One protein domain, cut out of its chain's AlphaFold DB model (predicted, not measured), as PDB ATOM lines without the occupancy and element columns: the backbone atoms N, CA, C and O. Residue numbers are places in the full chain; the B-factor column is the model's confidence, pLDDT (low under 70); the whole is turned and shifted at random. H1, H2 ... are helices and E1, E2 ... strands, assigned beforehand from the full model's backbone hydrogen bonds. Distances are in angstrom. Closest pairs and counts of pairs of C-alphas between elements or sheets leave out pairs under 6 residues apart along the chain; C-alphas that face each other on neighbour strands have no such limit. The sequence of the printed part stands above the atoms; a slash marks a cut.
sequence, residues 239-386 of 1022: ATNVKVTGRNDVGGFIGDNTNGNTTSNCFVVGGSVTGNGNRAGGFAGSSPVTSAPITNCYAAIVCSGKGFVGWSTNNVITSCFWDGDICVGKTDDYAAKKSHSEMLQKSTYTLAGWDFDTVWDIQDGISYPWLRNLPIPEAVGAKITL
ATOM      1  N   ALA A 239     -12.801 -37.285 -50.409       98.62
ATOM      2  CA  ALA A 239     -12.823 -36.851 -51.799       98.62
ATOM      3  C   ALA A 239     -11.933 -35.621 -51.989       98.62
ATOM      4  O   ALA A 239     -12.066 -34.645 -51.252       98.62
ATOM      5  N   THR A 240     -11.050 -35.632 -52.984       96.94
ATOM      6  CA  THR A 240     -10.238 -34.457 -53.323       96.94
ATOM      7  C   THR A 240     -10.299 -34.092 -54.795       96.94
ATOM      8  O   THR A 240     -10.583 -34.924 -55.655       96.94
ATOM      9  N   ASN A 241     -10.099 -32.803 -55.083       93.75
ATOM     10  CA  ASN A 241     -10.095 -32.261 -56.447       93.75
ATOM     11  C   ASN A 241     -11.339 -32.670 -57.269       93.75
ATOM     12  O   ASN A 241     -11.248 -32.961 -58.462       93.75
ATOM     13  N   VAL A 242     -12.508 -32.733 -56.620       95.00
ATOM     14  CA  VAL A 242     -13.753 -33.212 -57.235       95.00
ATOM     15  C   VAL A 242     -14.549 -32.057 -57.825       95.00
ATOM     16  O   VAL A 242     -14.885 -31.103 -57.133       95.00
ATOM     17  N   LYS A 243     -14.871 -32.138 -59.115       93.25
ATOM     18  CA  LYS A 243     -15.693 -31.164 -59.832       93.25
ATOM     19  C   LYS A 243     -17.085 -31.737 -60.055       93.25
ATOM     20  O   LYS A 243     -17.286 -32.600 -60.911       93.25
ATOM     21  N   VAL A 244     -18.040 -31.260 -59.268       92.56
ATOM     22  CA  VAL A 244     -19.395 -31.806 -59.176       92.56
ATOM     23  C   VAL A 244     -20.391 -30.837 -59.802       92.56
ATOM     24  O   VAL A 244     -20.534 -29.714 -59.328       92.56
ATOM     25  N   THR A 245     -21.120 -31.255 -60.835       90.81
ATOM     26  CA  THR A 245     -22.228 -30.481 -61.418       90.81
ATOM     27  C   THR A 245     -23.515 -31.301 -61.391       90.81
ATOM     28  O   THR A 245     -23.502 -32.476 -61.752       90.81
ATOM     29  N   GLY A 246     -24.629 -30.690 -60.976       90.75
ATOM     30  CA  GLY A 246     -25.923 -31.365 -60.851       90.75
ATOM     31  C   GLY A 246     -27.130 -30.422 -60.857       90.75
ATOM     32  O   GLY A 246     -26.995 -29.198 -60.918       90.75
ATOM     33  N   ARG A 247     -28.329 -31.008 -60.795       87.94
ATOM     34  CA  ARG A 247     -29.622 -30.314 -60.865       87.94
ATOM     35  C   ARG A 247     -30.246 -30.049 -59.500       87.94
ATOM     36  O   ARG A 247     -30.681 -28.928 -59.260       87.94
ATOM     37  N   ASN A 248     -30.340 -31.083 -58.663       88.50
ATOM     38  CA  ASN A 248     -31.086 -31.061 -57.403       88.50
ATOM     39  C   ASN A 248     -30.147 -31.233 -56.204       88.50
ATOM     40  O   ASN A 248     -29.601 -30.241 -55.729       88.50
ATOM     41  N   ASP A 249     -29.950 -32.464 -55.734       93.06
ATOM     42  CA  ASP A 249     -29.204 -32.793 -54.521       93.06
ATOM     43  C   ASP A 249     -27.727 -33.027 -54.878       93.06
ATOM     44  O   ASP A 249     -27.326 -34.106 -55.328       93.06
ATOM     45  N   VAL A 250     -26.927 -31.962 -54.750       94.75
ATOM     46  CA  VAL A 250     -25.544 -31.880 -55.251       94.75
ATOM     47  C   VAL A 250     -24.565 -31.628 -54.102       94.75
ATOM     48  O   VAL A 250     -24.670 -30.612 -53.415       94.75
ATOM     49  N   GLY A 251     -23.585 -32.512 -53.906       94.88
ATOM     50  CA  GLY A 251     -22.599 -32.399 -52.831       94.88
ATOM     51  C   GLY A 251     -21.167 -32.719 -53.244       94.88
ATOM     52  O   GLY A 251     -20.925 -33.565 -54.103       94.88
ATOM     53  N   GLY A 252     -20.188 -32.088 -52.595       95.75
ATOM     54  CA  GLY A 252     -18.772 -32.413 -52.807       95.75
ATOM     55  C   GLY A 252     -18.413 -33.837 -52.375       95.75
ATOM     56  O   GLY A 252     -17.529 -34.451 -52.958       95.75
ATOM     57  N   PHE A 253     -19.137 -34.408 -51.411       97.88
ATOM     58  CA  PHE A 253     -18.956 -35.783 -50.946       97.88
ATOM     59  C   PHE A 253     -20.175 -36.663 -51.288       97.88
ATOM     60  O   PHE A 253     -20.035 -37.623 -52.050       97.88
ATOM     61  N   ILE A 254     -21.378 -36.317 -50.809       96.44
ATOM     62  CA  ILE A 254     -22.614 -37.113 -50.995       96.44
ATOM     63  C   ILE A 254     -23.698 -36.308 -51.734       96.44
ATOM     64  O   ILE A 254     -23.936 -35.157 -51.393       96.44
ATOM     65  N   GLY A 255     -24.421 -36.902 -52.688       95.19
ATOM     66  CA  GLY A 255     -25.617 -36.262 -53.263       95.19
ATOM     67  C   GLY A 255     -26.763 -36.167 -52.243       95.19
ATOM     68  O   GLY A 255     -27.059 -35.083 -51.742       95.19
ATOM     69  N   ASP A 256     -27.357 -37.308 -51.874       93.81
ATOM     70  CA  ASP A 256     -28.356 -37.414 -50.789       93.81
ATOM     71  C   ASP A 256     -28.027 -38.549 -49.793       93.81
ATOM     72  O   ASP A 256     -27.651 -39.657 -50.193       93.81
ATOM     73  N   ASN A 257     -28.170 -38.259 -48.494       93.19
ATOM     74  CA  ASN A 257     -27.829 -39.115 -47.351       93.19
ATOM     75  C   ASN A 257     -29.084 -39.425 -46.512       93.19
ATOM     76  O   ASN A 257     -29.557 -38.579 -45.751       93.19
ATOM     77  N   THR A 258     -29.663 -40.625 -46.641       90.94
ATOM     78  CA  THR A 258     -31.045 -40.860 -46.184       90.94
ATOM     79  C   THR A 258     -31.313 -42.229 -45.538       90.94
ATOM     80  O   THR A 258     -30.459 -43.115 -45.473       90.94
ATOM     81  N   ASN A 259     -32.538 -42.400 -45.028       87.56
ATOM     82  CA  ASN A 259     -33.088 -43.628 -44.436       87.56
ATOM     83  C   ASN A 259     -32.183 -44.318 -43.394       87.56
ATOM     84  O   ASN A 259     -32.140 -45.546 -43.326       87.56
ATOM     85  N   GLY A 260     -31.468 -43.543 -42.578       84.56
ATOM     86  CA  GLY A 260     -30.601 -44.077 -41.526       84.56
ATOM     87  C   GLY A 260     -29.130 -44.258 -41.904       84.56
ATOM     88  O   GLY A 260     -28.424 -44.951 -41.182       84.56
ATOM     89  N   ASN A 261     -28.670 -43.699 -43.029       91.44
ATOM     90  CA  ASN A 261     -27.275 -43.816 -43.450       91.44
ATOM     91  C   ASN A 261     -26.325 -43.009 -42.541       91.44
ATOM     92  O   ASN A 261     -26.454 -41.786 -42.449       91.44
ATOM     93  N   THR A 262     -25.366 -43.664 -41.886       94.00
ATOM     94  CA  THR A 262     -24.351 -42.988 -41.063       94.00
ATOM     95  C   THR A 262     -23.181 -42.518 -41.930       94.00
ATOM     96  O   THR A 262     -22.687 -43.263 -42.771       94.00
ATOM     97  N   THR A 263     -22.706 -41.290 -41.724       96.50
ATOM     98  CA  THR A 263     -21.446 -40.795 -42.305       96.50
ATOM     99  C   THR A 263     -20.566 -40.250 -41.184       96.50
ATOM    100  O   THR A 263     -21.018 -39.387 -40.433       96.50
ATOM    101  N   SER A 264     -19.335 -40.744 -41.028       97.62
ATOM    102  CA  SER A 264     -18.473 -40.336 -39.909       97.62
ATOM    103  C   SER A 264     -16.981 -40.287 -40.236       97.62
ATOM    104  O   SER A 264     -16.451 -41.171 -40.899       97.62
ATOM    105  N   ASN A 265     -16.277 -39.273 -39.728       98.44
ATOM    106  CA  ASN A 265     -14.846 -39.069 -39.983       98.44
ATOM    107  C   ASN A 265     -14.499 -38.984 -41.492       98.44
ATOM    108  O   ASN A 265     -13.581 -39.659 -41.959       98.44
ATOM    109  N   CYS A 266     -15.252 -38.198 -42.269       98.75
ATOM    110  CA  CYS A 266     -15.085 -38.076 -43.726       98.75
ATOM    111  C   CYS A 266     -14.839 -36.624 -44.169       98.75
ATOM    112  O   CYS A 266     -15.300 -35.688 -43.515       98.75
ATOM    113  N   PHE A 267     -14.157 -36.404 -45.298       98.62
ATOM    114  CA  PHE A 267     -13.868 -35.041 -45.768       98.62
ATOM    115  C   PHE A 267     -13.917 -34.834 -47.284       98.62
ATOM    116  O   PHE A 267     -13.738 -35.768 -48.064       98.62
ATOM    117  N   VAL A 268     -14.122 -33.578 -47.695       98.38
ATOM    118  CA  VAL A 268     -13.935 -33.131 -49.084       98.38
ATOM    119  C   VAL A 268     -13.072 -31.872 -49.165       98.38
ATOM    120  O   VAL A 268     -13.354 -30.884 -48.484       98.38
ATOM    121  N   VAL A 269     -12.018 -31.901 -49.991       96.12
ATOM    122  CA  VAL A 269     -11.042 -30.800 -50.121       96.12
ATOM    123  C   VAL A 269     -10.625 -30.570 -51.578       96.12
ATOM    124  O   VAL A 269     -10.108 -31.463 -52.245       96.12
ATOM    125  N   GLY A 270     -10.801 -29.342 -52.066       91.12
ATOM    126  CA  GLY A 270     -10.448 -28.947 -53.434       91.12
ATOM    127  C   GLY A 270     -11.460 -29.397 -54.497       91.12
ATOM    128  O   GLY A 270     -12.241 -30.328 -54.303       91.12
ATOM    129  N   GLY A 271     -11.446 -28.715 -55.644       90.81
ATOM    130  CA  GLY A 271     -12.497 -28.825 -56.661       90.81
ATOM    131  C   GLY A 271     -13.701 -27.926 -56.357       90.81
ATOM    132  O   GLY A 271     -13.547 -26.869 -55.737       90.81
ATOM    133  N   SER A 272     -14.898 -28.320 -56.800       91.50
ATOM    134  CA  SER A 272     -16.106 -27.499 -56.687       91.50
ATOM    135  C   SER A 272     -17.444 -28.244 -56.731       91.50
ATOM    136  O   SER A 272     -17.548 -29.379 -57.193       91.50
ATOM    137  N   VAL A 273     -18.496 -27.553 -56.274       92.12
ATOM    138  CA  VAL A 273     -19.894 -28.003 -56.262       92.12
ATOM    139  C   VAL A 273     -20.783 -26.977 -56.973       92.12
ATOM    140  O   VAL A 273     -21.027 -25.890 -56.452       92.12
ATOM    141  N   THR A 274     -21.295 -27.340 -58.149       89.56
ATOM    142  CA  THR A 274     -22.184 -26.537 -59.004       89.56
ATOM    143  C   THR A 274     -23.583 -27.164 -59.049       89.56
ATOM    144  O   THR A 274     -23.838 -28.091 -59.817       89.56
ATOM    145  N   GLY A 275     -24.517 -26.670 -58.239       85.31
ATOM    146  CA  GLY A 275     -25.927 -27.079 -58.289       85.31
ATOM    147  C   GLY A 275     -26.900 -25.901 -58.297       85.31
ATOM    148  O   GLY A 275     -26.529 -24.769 -57.975       85.31
ATOM    149  N   ASN A 276     -28.149 -26.170 -58.694       73.31
ATOM    150  CA  ASN A 276     -29.183 -25.154 -58.867       73.31
ATOM    151  C   ASN A 276     -30.029 -24.978 -57.590       73.31
ATOM    152  O   ASN A 276     -30.824 -25.840 -57.218       73.31
ATOM    153  N   GLY A 277     -29.881 -23.829 -56.930       68.81
ATOM    154  CA  GLY A 277     -30.665 -23.462 -55.750       68.81
ATOM    155  C   GLY A 277     -30.249 -24.173 -54.455       68.81
ATOM    156  O   GLY A 277     -29.112 -24.603 -54.276       68.81
ATOM    157  N   ASN A 278     -31.191 -24.264 -53.514       79.56
ATOM    158  CA  ASN A 278     -30.923 -24.562 -52.098       79.56
ATOM    159  C   ASN A 278     -30.591 -26.037 -51.778       79.56
ATOM    160  O   ASN A 278     -30.590 -26.406 -50.611       79.56
ATOM    161  N   ARG A 279     -30.355 -26.892 -52.779       88.56
ATOM    162  CA  ARG A 279     -30.022 -28.324 -52.606       88.56
ATOM    163  C   ARG A 279     -28.578 -28.668 -53.003       88.56
ATOM    164  O   ARG A 279     -28.183 -29.829 -52.983       88.56
ATOM    165  N   ALA A 280     -27.769 -27.651 -53.299       92.25
ATOM    166  CA  ALA A 280     -26.320 -27.778 -53.409       92.25
ATOM    167  C   ALA A 280     -25.639 -27.465 -52.064       92.25
ATOM    168  O   ALA A 280     -25.963 -26.448 -51.445       92.25
ATOM    169  N   GLY A 281     -24.678 -28.287 -51.633       93.19
ATOM    170  CA  GLY A 281     -23.900 -28.073 -50.406       93.19
ATOM    171  C   GLY A 281     -22.446 -28.535 -50.528       93.19
ATOM    172  O   GLY A 281     -22.155 -29.473 -51.262       93.19
ATOM    173  N   GLY A 282     -21.514 -27.890 -49.817       94.31
ATOM    174  CA  GLY A 282     -20.084 -28.225 -49.901       94.31
ATOM    175  C   GLY A 282     -19.769 -29.701 -49.619       94.31
ATOM    176  O   GLY A 282     -19.051 -30.331 -50.387       94.31
ATOM    177  N   PHE A 283     -20.357 -30.292 -48.575       96.12
ATOM    178  CA  PHE A 283     -20.202 -31.711 -48.237       96.12
ATOM    179  C   PHE A 283     -21.318 -32.578 -48.830       96.12
ATOM    180  O   PHE A 283     -21.028 -33.554 -49.522       96.12
ATOM    181  N   ALA A 284     -22.587 -32.229 -48.598       95.12
ATOM    182  CA  ALA A 284     -23.715 -32.980 -49.143       95.12
ATOM    183  C   ALA A 284     -24.837 -32.099 -49.703       95.12
ATOM    184  O   ALA A 284     -25.103 -31.009 -49.199       95.12
ATOM    185  N   GLY A 285     -25.535 -32.590 -50.727       93.81
ATOM    186  CA  GLY A 285     -26.710 -31.902 -51.263       93.81
ATOM    187  C   GLY A 285     -27.892 -31.955 -50.298       93.81
ATOM    188  O   GLY A 285     -28.459 -30.926 -49.923       93.81
ATOM    189  N   SER A 286     -28.210 -33.162 -49.828       91.38
ATOM    190  CA  SER A 286     -29.351 -33.434 -48.957       91.38
ATOM    191  C   SER A 286     -29.019 -34.436 -47.837       91.38
ATOM    192  O   SER A 286     -28.227 -35.362 -48.017       91.38
ATOM    193  N   SER A 287     -29.619 -34.242 -46.657       89.56
ATOM    194  CA  SER A 287     -29.577 -35.189 -45.528       89.56
ATOM    195  C   SER A 287     -30.904 -35.144 -44.740       89.56
ATOM    196  O   SER A 287     -31.005 -34.408 -43.752       89.56
ATOM    197  N   PRO A 288     -31.974 -35.852 -45.167       80.12
ATOM    198  CA  PRO A 288     -33.346 -35.498 -44.784       80.12
ATOM    199  C   PRO A 288     -33.825 -35.972 -43.410       80.12
ATOM    200  O   PRO A 288     -34.859 -35.479 -42.960       80.12
ATOM    201  N   VAL A 289     -33.178 -36.959 -42.776       69.81
ATOM    202  CA  VAL A 289     -33.814 -37.784 -41.723       69.81
ATOM    203  C   VAL A 289     -33.119 -37.743 -40.359       69.81
ATOM    204  O   VAL A 289     -31.899 -37.670 -40.258       69.81
ATOM    205  N   THR A 290     -33.911 -37.915 -39.296       58.62
ATOM    206  CA  THR A 290     -33.498 -37.963 -37.875       58.62
ATOM    207  C   THR A 290     -32.612 -39.155 -37.482       58.62
ATOM    208  O   THR A 290     -32.282 -39.311 -36.310       58.62
ATOM    209  N   SER A 291     -32.239 -40.010 -38.435       62.94
ATOM    210  CA  SER A 291     -31.465 -41.236 -38.214       62.94
ATOM    211  C   SER A 291     -30.211 -41.358 -39.083       62.94
ATOM    212  O   SER A 291     -29.502 -42.348 -38.943       62.94
ATOM    213  N   ALA A 292     -29.932 -40.394 -39.969       72.69
ATOM    214  CA  ALA A 292     -28.792 -40.416 -40.890       72.69
ATOM    215  C   ALA A 292     -27.740 -39.369 -40.468       72.69
ATOM    216  O   ALA A 292     -27.693 -38.281 -41.048       72.69
ATOM    217  N   PRO A 293     -26.963 -39.626 -39.397       87.50
ATOM    218  CA  PRO A 293     -26.048 -38.642 -38.842       87.50
ATOM    219  C   PRO A 293     -24.852 -38.396 -39.761       87.50
ATOM    220  O   PRO A 293     -24.346 -39.321 -40.400       87.50
ATOM    221  N   ILE A 294     -24.361 -37.156 -39.755       94.25
ATOM    222  CA  ILE A 294     -23.068 -36.786 -40.343       94.25
ATOM    223  C   ILE A 294     -22.203 -36.243 -39.203       94.25
ATOM    224  O   ILE A 294     -22.514 -35.182 -38.655       94.25
ATOM    225  N   THR A 295     -21.158 -36.975 -38.813       95.62
ATOM    226  CA  THR A 295     -20.355 -36.668 -37.616       95.62
ATOM    227  C   THR A 295     -18.867 -36.537 -37.919       95.62
ATOM    228  O   THR A 295     -18.326 -37.274 -38.741       95.62
ATOM    229  N   ASN A 296     -18.178 -35.605 -37.258       97.62
ATOM    230  CA  ASN A 296     -16.736 -35.379 -37.443       97.62
ATOM    231  C   ASN A 296     -16.317 -35.245 -38.924       97.62
ATOM    232  O   ASN A 296     -15.317 -35.817 -39.349       97.62
ATOM    233  N   CYS A 297     -17.115 -34.557 -39.742       98.31
ATOM    234  CA  CYS A 297     -16.849 -34.383 -41.171       98.31
ATOM    235  C   CYS A 297     -16.507 -32.926 -41.503       98.31
ATOM    236  O   CYS A 297     -16.969 -32.009 -40.819       98.31
ATOM    237  N   TYR A 298     -15.734 -32.683 -42.566       98.00
ATOM    238  CA  TYR A 298     -15.455 -31.311 -43.007       98.00
ATOM    239  C   TYR A 298     -15.440 -31.109 -44.528       98.00
ATOM    240  O   TYR A 298     -15.226 -32.046 -45.298       98.00
ATOM    241  N   ALA A 299     -15.677 -29.863 -44.950       97.25
ATOM    242  CA  ALA A 299     -15.598 -29.439 -46.345       97.25
ATOM    243  C   ALA A 299     -14.735 -28.179 -46.523       97.25
ATOM    244  O   ALA A 299     -14.960 -27.158 -45.873       97.25
ATOM    245  N   ALA A 300     -13.786 -28.242 -47.453       94.88
ATOM    246  CA  ALA A 300     -13.016 -27.107 -47.951       94.88
ATOM    247  C   ALA A 300     -13.010 -27.159 -49.488       94.88
ATOM    248  O   ALA A 300     -12.051 -27.581 -50.126       94.88
ATOM    249  N   ILE A 301     -14.146 -26.811 -50.088       92.69
ATOM    250  CA  ILE A 301     -14.431 -26.947 -51.522       92.69
ATOM    251  C   ILE A 301     -15.279 -25.756 -51.974       92.69
ATOM    252  O   ILE A 301     -16.083 -25.250 -51.191       92.69
ATOM    253  N   VAL A 302     -15.107 -25.273 -53.208       89.44
ATOM    254  CA  VAL A 302     -15.846 -24.084 -53.663       89.44
ATOM    255  C   VAL A 302     -17.295 -24.453 -53.992       89.44
ATOM    256  O   VAL A 302     -17.533 -25.369 -54.773       89.44
ATOM    257  N   CYS A 303     -18.276 -23.769 -53.398       87.12
ATOM    258  CA  CYS A 303     -19.682 -24.178 -53.452       87.12
ATOM    259  C   CYS A 303     -20.619 -23.108 -54.046       87.12
ATOM    260  O   CYS A 303     -20.620 -21.954 -53.617       87.12
ATOM    261  N   SER A 304     -21.495 -23.495 -54.984       85.94
ATOM    262  CA  SER A 304     -22.535 -22.603 -55.522       85.94
ATOM    263  C   SER A 304     -23.669 -22.350 -54.514       85.94
ATOM    264  O   SER A 304     -24.201 -21.238 -54.465       85.94
ATOM    265  N   GLY A 305     -24.007 -23.353 -53.692       86.56
ATOM    266  CA  GLY A 305     -25.107 -23.338 -52.720       86.56
ATOM    267  C   GLY A 305     -24.683 -23.066 -51.270       86.56
ATOM    268  O   GLY A 305     -24.113 -22.020 -50.966       86.56
ATOM    269  N   LYS A 306     -25.027 -23.985 -50.362       90.50
ATOM    270  CA  LYS A 306     -24.725 -23.929 -48.921       90.50
ATOM    271  C   LYS A 306     -23.290 -24.371 -48.610       90.50
ATOM    272  O   LYS A 306     -22.678 -25.120 -49.370       90.50
ATOM    273  N   GLY A 307     -22.774 -23.936 -47.461       91.12
ATOM    274  CA  GLY A 307     -21.392 -24.197 -47.043       91.12
ATOM    275  C   GLY A 307     -21.046 -25.675 -46.813       91.12
ATOM    276  O   GLY A 307     -19.964 -26.112 -47.194       91.12
ATOM    277  N   PHE A 308     -21.966 -26.457 -46.243       93.94
ATOM    278  CA  PHE A 308     -21.745 -27.863 -45.895       93.94
ATOM    279  C   PHE A 308     -22.900 -28.763 -46.353       93.94
ATOM    280  O   PHE A 308     -22.652 -29.721 -47.082       93.94
ATOM    281  N   VAL A 309     -24.153 -28.450 -46.004       92.94
ATOM    282  CA  VAL A 309     -25.338 -29.213 -46.439       92.94
ATOM    283  C   VAL A 309     -26.358 -28.292 -47.098       92.94
ATOM    284  O   VAL A 309     -26.782 -27.306 -46.502       92.94
ATOM    285  N   GLY A 310     -26.780 -28.634 -48.321       91.56
ATOM    286  CA  GLY A 310     -27.830 -27.910 -49.045       91.56
ATOM    287  C   GLY A 310     -29.146 -27.901 -48.268       91.56
ATOM    288  O   GLY A 310     -29.640 -26.848 -47.857       91.56
ATOM    289  N   TRP A 311     -29.690 -29.093 -48.013       90.06
ATOM    290  CA  TRP A 311     -30.974 -29.256 -47.338       90.06
ATOM    291  C   TRP A 311     -30.985 -30.373 -46.283       90.06
ATOM    292  O   TRP A 311     -30.609 -31.516 -46.536       90.06
ATOM    293  N   SER A 312     -31.504 -30.058 -45.096       86.94
ATOM    294  CA  SER A 312     -31.846 -31.029 -44.052       86.94
ATOM    295  C   SER A 312     -33.105 -30.595 -43.295       86.94
ATOM    296  O   SER A 312     -33.428 -29.404 -43.236       86.94
ATOM    297  N   THR A 313     -33.829 -31.558 -42.715       76.94
ATOM    298  CA  THR A 313     -35.038 -31.292 -41.912       76.94
ATOM    299  C   THR A 313     -34.793 -31.311 -40.403       76.94
ATOM    300  O   THR A 313     -35.594 -30.746 -39.664       76.94
ATOM    301  N   ASN A 314     -33.732 -31.982 -39.937       65.69
ATOM    302  CA  ASN A 314     -33.471 -32.231 -38.518       65.69
ATOM    303  C   ASN A 314     -31.962 -32.373 -38.259       65.69
ATOM    304  O   ASN A 314     -31.296 -33.199 -38.883       65.69
ATOM    305  N   ASN A 315     -31.433 -31.607 -37.304       58.38
ATOM    306  CA  ASN A 315     -29.992 -31.477 -37.080       58.38
ATOM    307  C   ASN A 315     -29.391 -32.698 -36.356       58.38
ATOM    308  O   ASN A 315     -29.215 -32.680 -35.140       58.38
ATOM    309  N   VAL A 316     -29.015 -33.731 -37.117       79.44
ATOM    310  CA  VAL A 316     -28.100 -34.807 -36.667       79.44
ATOM    311  C   VAL A 316     -26.717 -34.679 -37.333       79.44
ATOM    312  O   VAL A 316     -26.002 -35.652 -37.556       79.44
ATOM    313  N   ILE A 317     -26.350 -33.442 -37.668       90.31
ATOM    314  CA  ILE A 317     -25.031 -33.048 -38.166       90.31
ATOM    315  C   ILE A 317     -24.266 -32.494 -36.958       90.31
ATOM    316  O   ILE A 317     -24.705 -31.515 -36.354       90.31
ATOM    317  N   THR A 318     -23.184 -33.154 -36.535       91.69
ATOM    318  CA  THR A 318     -22.511 -32.859 -35.253       91.69
ATOM    319  C   THR A 318     -20.989 -32.886 -35.368       91.69
ATOM    320  O   THR A 318     -20.409 -33.724 -36.052       91.69
ATOM    321  N   SER A 319     -20.323 -31.938 -34.701       94.81
ATOM    322  CA  SER A 319     -18.866 -31.740 -34.800       94.81
ATOM    323  C   SER A 319     -18.357 -31.615 -36.248       94.81
ATOM    324  O   SER A 319     -17.240 -32.026 -36.548       94.81
ATOM    325  N   CYS A 320     -19.181 -31.054 -37.142       96.56
ATOM    326  CA  CYS A 320     -18.896 -30.876 -38.566       96.56
ATOM    327  C   CYS A 320     -18.609 -29.411 -38.920       96.56
ATOM    328  O   CYS A 320     -19.234 -28.499 -38.367       96.56
ATOM    329  N   PHE A 321     -17.693 -29.199 -39.869       96.88
ATOM    330  CA  PHE A 321     -17.115 -27.887 -40.183       96.88
ATOM    331  C   PHE A 321     -17.040 -27.596 -41.684       96.88
ATOM    332  O   PHE A 321     -16.942 -28.508 -42.505       96.88
ATOM    333  N   TRP A 322     -17.010 -26.315 -42.051       95.94
ATOM    334  CA  TRP A 322     -16.731 -25.899 -43.426       95.94
ATOM    335  C   TRP A 322     -15.953 -24.589 -43.503       95.94
ATOM    336  O   TRP A 322     -16.150 -23.688 -42.681       95.94
ATOM    337  N   ASP A 323     -15.094 -24.491 -44.521       93.94
ATOM    338  CA  ASP A 323     -14.299 -23.296 -44.789       93.94
ATOM    339  C   ASP A 323     -15.171 -22.176 -45.380       93.94
ATOM    340  O   ASP A 323     -15.687 -22.224 -46.504       93.94
ATOM    341  N   GLY A 324     -15.341 -21.144 -44.565       89.62
ATOM    342  CA  GLY A 324     -16.173 -19.991 -44.821       89.62
ATOM    343  C   GLY A 324     -15.550 -18.890 -45.670       89.62
ATOM    344  O   GLY A 324     -16.295 -17.990 -46.077       89.62
ATOM    345  N   ASP A 325     -14.243 -18.977 -45.921       86.00
ATOM    346  CA  ASP A 325     -13.470 -18.067 -46.767       86.00
ATOM    347  C   ASP A 325     -13.303 -18.642 -48.190       86.00
ATOM    348  O   ASP A 325     -13.125 -17.881 -49.139       86.00
ATOM    349  N   ILE A 326     -13.456 -19.963 -48.360       85.81
ATOM    350  CA  ILE A 326     -13.650 -20.626 -49.662       85.81
ATOM    351  C   ILE A 326     -15.103 -20.467 -50.137       85.81
ATOM    352  O   ILE A 326     -15.352 -19.966 -51.235       85.81
ATOM    353  N   CYS A 327     -16.087 -20.837 -49.307       82.38
ATOM    354  CA  CYS A 327     -17.514 -20.657 -49.608       82.38
ATOM    355  C   CYS A 327     -17.977 -19.215 -49.288       82.38
ATOM    356  O   CYS A 327     -18.831 -18.968 -48.423       82.38
ATOM    357  N   VAL A 328     -17.388 -18.243 -49.997       73.12
ATOM    358  CA  VAL A 328     -17.596 -16.798 -49.798       73.12
ATOM    359  C   VAL A 328     -19.073 -16.417 -49.926       73.12
ATOM    360  O   VAL A 328     -19.775 -16.816 -50.855       73.12
ATOM    361  N   GLY A 329     -19.558 -15.615 -48.974       72.94
ATOM    362  CA  GLY A 329     -20.930 -15.093 -48.962       72.94
ATOM    363  C   GLY A 329     -22.027 -16.127 -48.677       72.94
ATOM    364  O   GLY A 329     -23.179 -15.738 -48.500       72.94
ATOM    365  N   LYS A 330     -21.700 -17.423 -48.593       82.94
ATOM    366  CA  LYS A 330     -22.675 -18.477 -48.292       82.94
ATOM    367  C   LYS A 330     -22.973 -18.547 -46.793       82.94
ATOM    368  O   LYS A 330     -22.163 -18.129 -45.950       82.94
ATOM    369  N   THR A 331     -24.130 -19.119 -46.475       80.12
ATOM    370  CA  THR A 331     -24.546 -19.514 -45.123       80.12
ATOM    371  C   THR A 331     -24.730 -21.026 -45.050       80.12
ATOM    372  O   THR A 331     -24.832 -21.700 -46.074       80.12
ATOM    373  N   ASP A 332     -24.776 -21.549 -43.834       78.56
ATOM    374  CA  ASP A 332     -25.165 -22.917 -43.512       78.56
ATOM    375  C   ASP A 332     -25.745 -22.886 -42.097       78.56
ATOM    376  O   ASP A 332     -25.218 -22.177 -41.237       78.56
ATOM    377  N   ASP A 333     -26.850 -23.593 -41.885       78.19
ATOM    378  CA  ASP A 333     -27.622 -23.572 -40.636       78.19
ATOM    379  C   ASP A 333     -27.495 -24.913 -39.875       78.19
ATOM    380  O   ASP A 333     -28.140 -25.131 -38.846       78.19
ATOM    381  N   TYR A 334     -26.655 -25.817 -40.398       84.62
ATOM    382  CA  TYR A 334     -26.526 -27.215 -39.992       84.62
ATOM    383  C   TYR A 334     -25.111 -27.571 -39.506       84.62
ATOM    384  O   TYR A 334     -24.975 -28.390 -38.597       84.62
ATOM    385  N   ALA A 335     -24.064 -26.962 -40.079       91.25
ATOM    386  CA  ALA A 335     -22.664 -27.180 -39.702       91.25
ATOM    387  C   ALA A 335     -21.908 -25.872 -39.418       91.25
ATOM    388  O   ALA A 335     -22.207 -24.808 -39.966       91.25
ATOM    389  N   ALA A 336     -20.889 -25.955 -38.560       93.19
ATOM    390  CA  ALA A 336     -20.195 -24.781 -38.050       93.19
ATOM    391  C   ALA A 336     -19.282 -24.151 -39.117       93.19
ATOM    392  O   ALA A 336     -18.256 -24.722 -39.494       93.19
ATOM    393  N   LYS A 337     -19.639 -22.936 -39.556       95.00
ATOM    394  CA  LYS A 337     -18.773 -22.097 -40.394       95.00
ATOM    395  C   LYS A 337     -17.490 -21.762 -39.637       95.00
ATOM    396  O   LYS A 337     -17.553 -21.322 -38.486       95.00
ATOM    397  N   LYS A 338     -16.347 -21.921 -40.298       93.94
ATOM    398  CA  LYS A 338     -15.025 -21.568 -39.776       93.94
ATOM    399  C   LYS A 338     -14.262 -20.723 -40.780       93.94
ATOM    400  O   LYS A 338     -14.428 -20.902 -41.980       93.94
ATOM    401  N   SER A 339     -13.451 -19.788 -40.299       90.38
ATOM    402  CA  SER A 339     -12.456 -19.135 -41.158       90.38
ATOM    403  C   SER A 339     -11.377 -20.137 -41.569       90.38
ATOM    404  O   SER A 339     -11.138 -21.126 -40.868       90.38
ATOM    405  N   HIS A 340     -10.695 -19.867 -42.679       86.31
ATOM    406  CA  HIS A 340      -9.620 -20.716 -43.181       86.31
ATOM    407  C   HIS A 340      -8.543 -20.944 -42.112       86.31
ATOM    408  O   HIS A 340      -8.159 -22.076 -41.834       86.31
ATOM    409  N   SER A 341      -8.134 -19.887 -41.402       85.31
ATOM    410  CA  SER A 341      -7.144 -19.995 -40.326       85.31
ATOM    411  C   SER A 341      -7.600 -20.866 -39.152       85.31
ATOM    412  O   SER A 341      -6.757 -21.544 -38.570       85.31
ATOM    413  N   GLU A 342      -8.896 -20.899 -38.812       94.31
ATOM    414  CA  GLU A 342      -9.437 -21.827 -37.806       94.31
ATOM    415  C   GLU A 342      -9.461 -23.281 -38.296       94.31
ATOM    416  O   GLU A 342      -9.230 -24.180 -37.486       94.31
ATOM    417  N   MET A 343      -9.728 -23.513 -39.587       94.75
ATOM    418  CA  MET A 343      -9.727 -24.848 -40.209       94.75
ATOM    419  C   MET A 343      -8.325 -25.479 -40.268       94.75
ATOM    420  O   MET A 343      -8.208 -26.693 -40.395       94.75
ATOM    421  N   LEU A 344      -7.260 -24.680 -40.123       91.19
ATOM    422  CA  LEU A 344      -5.892 -25.189 -39.975       91.19
ATOM    423  C   LEU A 344      -5.495 -25.456 -38.507       91.19
ATOM    424  O   LEU A 344      -4.422 -25.998 -38.264       91.19
ATOM    425  N   GLN A 345      -6.297 -25.061 -37.504       94.19
ATOM    426  CA  GLN A 345      -5.950 -25.283 -36.090       94.19
ATOM    427  C   GLN A 345      -6.434 -26.651 -35.593       94.19
ATOM    428  O   GLN A 345      -7.640 -26.896 -35.516       94.19
ATOM    429  N   LYS A 346      -5.523 -27.489 -35.081       95.19
ATOM    430  CA  LYS A 346      -5.843 -28.755 -34.393       95.19
ATOM    431  C   LYS A 346      -6.835 -28.540 -33.247       95.19
ATOM    432  O   LYS A 346      -7.751 -29.338 -33.049       95.19
ATOM    433  N   SER A 347      -6.698 -27.410 -32.546       95.75
ATOM    434  CA  SER A 347      -7.572 -27.019 -31.432       95.75
ATOM    435  C   SER A 347      -9.055 -26.889 -31.812       95.75
ATOM    436  O   SER A 347      -9.907 -27.232 -30.991       95.75
ATOM    437  N   THR A 348      -9.385 -26.484 -33.048       96.62
ATOM    438  CA  THR A 348     -10.772 -26.409 -33.552       96.62
ATOM    439  C   THR A 348     -11.467 -27.768 -33.486       96.62
ATOM    440  O   THR A 348     -12.621 -27.862 -33.065       96.62
ATOM    441  N   TYR A 349     -10.743 -28.822 -33.857       97.56
ATOM    442  CA  TYR A 349     -11.259 -30.180 -33.980       97.56
ATOM    443  C   TYR A 349     -11.219 -30.932 -32.642       97.56
ATOM    444  O   TYR A 349     -12.197 -31.581 -32.267       97.56
ATOM    445  N   THR A 350     -10.146 -30.784 -31.852       96.62
ATOM    446  CA  THR A 350     -10.066 -31.412 -30.519       96.62
ATOM    447  C   THR A 350     -11.109 -30.854 -29.547       96.62
ATOM    448  O   THR A 350     -11.652 -31.605 -28.741       96.62
ATOM    449  N   LEU A 351     -11.458 -29.562 -29.643       95.12
ATOM    450  CA  LEU A 351     -12.550 -28.967 -28.853       95.12
ATOM    451  C   LEU A 351     -13.941 -29.506 -29.238       95.12
ATOM    452  O   LEU A 351     -14.874 -29.385 -28.447       95.12
ATOM    453  N   ALA A 352     -14.075 -30.119 -30.416       95.19
ATOM    454  CA  ALA A 352     -15.283 -30.799 -30.878       95.19
ATOM    455  C   ALA A 352     -15.223 -32.334 -30.718       95.19
ATOM    456  O   ALA A 352     -16.105 -33.035 -31.216       95.19
ATOM    457  N   GLY A 353     -14.212 -32.858 -30.012       96.69
ATOM    458  CA  GLY A 353     -14.096 -34.279 -29.671       96.69
ATOM    459  C   GLY A 353     -13.540 -35.183 -30.777       96.69
ATOM    460  O   GLY A 353     -13.789 -36.384 -30.744       96.69
ATOM    461  N   TRP A 354     -12.815 -34.634 -31.757       98.00
ATOM    462  CA  TRP A 354     -12.177 -35.435 -32.810       98.00
ATOM    463  C   TRP A 354     -10.966 -36.211 -32.270       98.00
ATOM    464  O   TRP A 354     -10.134 -35.654 -31.551       98.00
ATOM    465  N   ASP A 355     -10.851 -37.482 -32.657       97.38
ATOM    466  CA  ASP A 355      -9.753 -38.374 -32.274       97.38
ATOM    467  C   ASP A 355      -8.526 -38.174 -33.185       97.38
ATOM    468  O   ASP A 355      -8.535 -38.562 -34.353       97.38
ATOM    469  N   PHE A 356      -7.457 -37.597 -32.628       97.50
ATOM    470  CA  PHE A 356      -6.151 -37.443 -33.284       97.50
ATOM    471  C   PHE A 356      -5.098 -38.471 -32.835       97.50
ATOM    472  O   PHE A 356      -3.955 -38.409 -33.296       97.50
ATOM    473  N   ASP A 357      -5.466 -39.397 -31.950       95.69
ATOM    474  CA  ASP A 357      -4.603 -40.486 -31.497       95.69
ATOM    475  C   ASP A 357      -4.726 -41.695 -32.444       95.69
ATOM    476  O   ASP A 357      -3.729 -42.368 -32.714       95.69
ATOM    477  N   THR A 358      -5.929 -41.954 -32.990       96.00
ATOM    478  CA  THR A 358      -6.204 -43.124 -33.850       96.00
ATOM    479  C   THR A 358      -6.777 -42.812 -35.238       96.00
ATOM    480  O   THR A 358      -6.442 -43.528 -36.182       96.00
ATOM    481  N   VAL A 359      -7.573 -41.745 -35.410       97.75
ATOM    482  CA  VAL A 359      -8.294 -41.481 -36.679       97.75
ATOM    483  C   VAL A 359      -7.650 -40.378 -37.522       97.75
ATOM    484  O   VAL A 359      -7.401 -40.579 -38.712       97.75
ATOM    485  N   TRP A 360      -7.362 -39.224 -36.917       98.38
ATOM    486  CA  TRP A 360      -6.930 -38.010 -37.619       98.38
ATOM    487  C   TRP A 360      -5.457 -37.644 -37.369       98.38
ATOM    488  O   TRP A 360      -4.863 -37.987 -36.345       98.38
ATOM    489  N   ASP A 361      -4.868 -36.888 -38.294       97.19
ATOM    490  CA  ASP A 361      -3.641 -36.113 -38.088       97.19
ATOM    491  C   ASP A 361      -3.741 -34.736 -38.779       97.19
ATOM    492  O   ASP A 361      -4.655 -34.507 -39.572       97.19
ATOM    493  N   ILE A 362      -2.868 -33.789 -38.422       93.62
ATOM    494  CA  ILE A 362      -2.875 -32.405 -38.939       93.62
ATOM    495  C   ILE A 362      -1.515 -31.724 -38.716       93.62
ATOM    496  O   ILE A 362      -0.915 -31.864 -37.646       93.62
ATOM    497  N   GLN A 363      -1.052 -30.923 -39.683       86.56
ATOM    498  CA  GLN A 363       0.043 -29.975 -39.469       86.56
ATOM    499  C   GLN A 363      -0.550 -28.674 -38.911       86.56
ATOM    500  O   GLN A 363      -1.133 -27.882 -39.651       86.56
ATOM    501  N   ASP A 364      -0.457 -28.491 -37.592       89.50
ATOM    502  CA  ASP A 364      -1.155 -27.424 -36.862       89.50
ATOM    503  C   ASP A 364      -0.766 -26.019 -37.366       89.50
ATOM    504  O   ASP A 364       0.396 -25.613 -37.320       89.50
ATOM    505  N   GLY A 365      -1.754 -25.283 -37.877       77.69
ATOM    506  CA  GLY A 365      -1.595 -23.975 -38.514       77.69
ATOM    507  C   GLY A 365      -1.141 -23.990 -39.979       77.69
ATOM    508  O   GLY A 365      -0.946 -22.908 -40.530       77.69
ATOM    509  N   ILE A 366      -0.988 -25.165 -40.600       79.31
ATOM    510  CA  ILE A 366      -0.472 -25.336 -41.971       79.31
ATOM    511  C   ILE A 366      -1.477 -26.067 -42.874       79.31
ATOM    512  O   ILE A 366      -1.703 -25.628 -43.997       79.31
ATOM    513  N   SER A 367      -2.093 -27.158 -42.406       88.12
ATOM    514  CA  SER A 367      -2.970 -28.016 -43.221       88.12
ATOM    515  C   SER A 367      -4.362 -28.186 -42.615       88.12
ATOM    516  O   SER A 367      -4.552 -28.014 -41.413       88.12
ATOM    517  N   TYR A 368      -5.323 -28.631 -43.424       95.75
ATOM    518  CA  TYR A 368      -6.534 -29.266 -42.896       95.75
ATOM    519  C   TYR A 368      -6.204 -30.650 -42.285       95.75
ATOM    520  O   TYR A 368      -5.129 -31.201 -42.566       95.75
ATOM    521  N   PRO A 369      -7.101 -31.255 -41.477       97.81
ATOM    522  CA  PRO A 369      -6.928 -32.627 -40.999       97.81
ATOM    523  C   PRO A 369      -6.968 -33.669 -42.126       97.81
ATOM    524  O   PRO A 369      -7.787 -33.572 -43.040       97.81
ATOM    525  N   TRP A 370      -6.170 -34.729 -42.015       97.62
ATOM    526  CA  TRP A 370      -6.259 -35.917 -42.875       97.62
ATOM    527  C   TRP A 370      -6.363 -37.201 -42.042       97.62
ATOM    528  O   TRP A 370      -6.138 -37.202 -40.831       97.62
ATOM    529  N   LEU A 371      -6.727 -38.310 -42.686       98.19
ATOM    530  CA  LEU A 371      -6.955 -39.597 -42.027       98.19
ATOM    531  C   LEU A 371      -5.655 -40.405 -41.928       98.19
ATOM    532  O   LEU A 371      -4.957 -40.576 -42.926       98.19
ATOM    533  N   ARG A 372      -5.343 -40.945 -40.741       95.00
ATOM    534  CA  ARG A 372      -4.073 -41.652 -40.462       95.00
ATOM    535  C   ARG A 372      -3.862 -42.908 -41.314       95.00
ATOM    536  O   ARG A 372      -2.724 -43.279 -41.583       95.00
ATOM    537  N   ASN A 373      -4.956 -43.557 -41.710       93.44
ATOM    538  CA  ASN A 373      -4.969 -44.874 -42.351       93.44
ATOM    539  C   ASN A 373      -5.002 -44.818 -43.892       93.44
ATOM    540  O   ASN A 373      -5.174 -45.855 -44.530       93.44
ATOM    541  N   LEU A 374      -4.866 -43.631 -44.496       96.31
ATOM    542  CA  LEU A 374      -4.956 -43.413 -45.944       96.31
ATOM    543  C   LEU A 374      -3.807 -42.536 -46.475       96.31
ATOM    544  O   LEU A 374      -3.133 -41.868 -45.690       96.31
ATOM    545  N   PRO A 375      -3.571 -42.511 -47.804       95.62
ATOM    546  CA  PRO A 375      -2.653 -41.557 -48.416       95.62
ATOM    547  C   PRO A 375      -3.022 -40.111 -48.059       95.62
ATOM    548  O   PRO A 375      -4.196 -39.743 -48.057       95.62
ATOM    549  N   ILE A 376      -2.016 -39.280 -47.777       93.19
ATOM    550  CA  ILE A 376      -2.217 -37.851 -47.507       93.19
ATOM    551  C   ILE A 376      -2.489 -37.149 -48.849       93.19
ATOM    552  O   ILE A 376      -1.614 -37.196 -49.718       93.19
ATOM    553  N   PRO A 377      -3.645 -36.494 -49.057       92.06
ATOM    554  CA  PRO A 377      -3.922 -35.806 -50.314       92.06
ATOM    555  C   PRO A 377      -3.153 -34.487 -50.386       92.06
ATOM    556  O   PRO A 377      -3.199 -33.703 -49.443       92.06
ATOM    557  N   GLU A 378      -2.542 -34.167 -51.527       85.00
ATOM    558  CA  GLU A 378      -1.867 -32.871 -51.731       85.00
ATOM    559  C   GLU A 378      -2.802 -31.678 -51.442       85.00
ATOM    560  O   GLU A 378      -2.396 -30.676 -50.849       85.00
ATOM    561  N   ALA A 379      -4.092 -31.830 -51.756       88.12
ATOM    562  CA  ALA A 379      -5.113 -30.812 -51.539       88.12
ATOM    563  C   ALA A 379      -5.269 -30.362 -50.067       88.12
ATOM    564  O   ALA A 379      -5.688 -29.227 -49.852       88.12
ATOM    565  N   VAL A 380      -4.916 -31.175 -49.052       90.00
ATOM    566  CA  VAL A 380      -5.075 -30.756 -47.636       90.00
ATOM    567  C   VAL A 380      -4.026 -29.739 -47.170       90.00
ATOM    568  O   VAL A 380      -4.242 -29.080 -46.154       90.00
ATOM    569  N   GLY A 381      -2.916 -29.602 -47.901       76.19
ATOM    570  CA  GLY A 381      -1.910 -28.550 -47.702       76.19
ATOM    571  C   GLY A 381      -1.975 -27.429 -48.745       76.19
ATOM    572  O   GLY A 381      -1.203 -26.479 -48.669       76.19
ATOM    573  N   ALA A 382      -2.868 -27.524 -49.735       70.06
ATOM    574  CA  ALA A 382      -2.948 -26.565 -50.829       70.06
ATOM    575  C   ALA A 382      -3.821 -25.351 -50.471       70.06
ATOM    576  O   ALA A 382      -4.937 -25.479 -49.960       70.06
ATOM    577  N   LYS A 383      -3.363 -24.147 -50.836       65.69
ATOM    578  CA  LYS A 383      -4.168 -22.923 -50.726       65.69
ATOM    579  C   LYS A 383      -5.274 -22.894 -51.792       65.69
ATOM    580  O   LYS A 383      -5.069 -22.443 -52.921       65.69
ATOM    581  N   ILE A 384      -6.473 -23.320 -51.412       64.94
ATOM    582  CA  ILE A 384      -7.648 -23.338 -52.293       64.94
ATOM    583  C   ILE A 384      -8.107 -21.910 -52.609       64.94
ATOM    584  O   ILE A 384      -8.242 -21.067 -51.723       64.94
ATOM    585  N   THR A 385      -8.352 -21.635 -53.891       59.62
ATOM    586  CA  THR A 385      -8.826 -20.335 -54.383       59.62
ATOM    587  C   THR A 385      -9.804 -20.503 -55.546       59.62
ATOM    588  O   THR A 385      -9.758 -21.490 -56.280       59.62
ATOM    589  N   LEU A 386     -10.690 -19.519 -55.719       64.38
ATOM    590  CA  LEU A 386     -11.474 -19.350 -56.943       64.38
ATOM    591  C   LEU A 386     -10.535 -18.976 -58.096       64.38
ATOM    592  O   LEU A 386      -9.821 -17.977 -58.012       64.38
TER     593      LEU A 386
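What this domain is: This is residues 239 to 386 of the 1022 residues of an uncharacterized protein of Clostridia bacterium 41_269 (UniProt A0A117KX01). With little regular structure, the chain winds in stacked turns, with parallel sheets E1 E5 E7 E9 E10 and E3 E6 E8 as walls. Ten named strands, then three named helices, mixed in class, hold 59 of 148 printed residues. It is compact, with radius of gyration of the C-alphas 13.8 A and spans 36 by 34 by 25 A.

How they stand to each other: In the larger sheet, E1, residues 239 to 245, neighbours E5, 267 to 274, with N 244 and O 272 within hydrogen-bond range, 2.8 A; then come E7, 298 to 303, E9, 321 to 323, and E10, 336 to 338. H1, 340 to 343, and H3, 378 to 381, are on its same face. E6, 284 to 287, is between E3, 254 to 258, and E8, 309 to 312.

Where its parts are: E5 is 17.8 A long. C-alpha 239 is at (-12.823, -36.851, -51.799) and C-alpha 381 at (-1.910, -28.550, -47.702).

The domain as a whole: Residues 351 to 377, a long link, hold no named element. The printed part has no cut; 10 residues are under pLDDT 70.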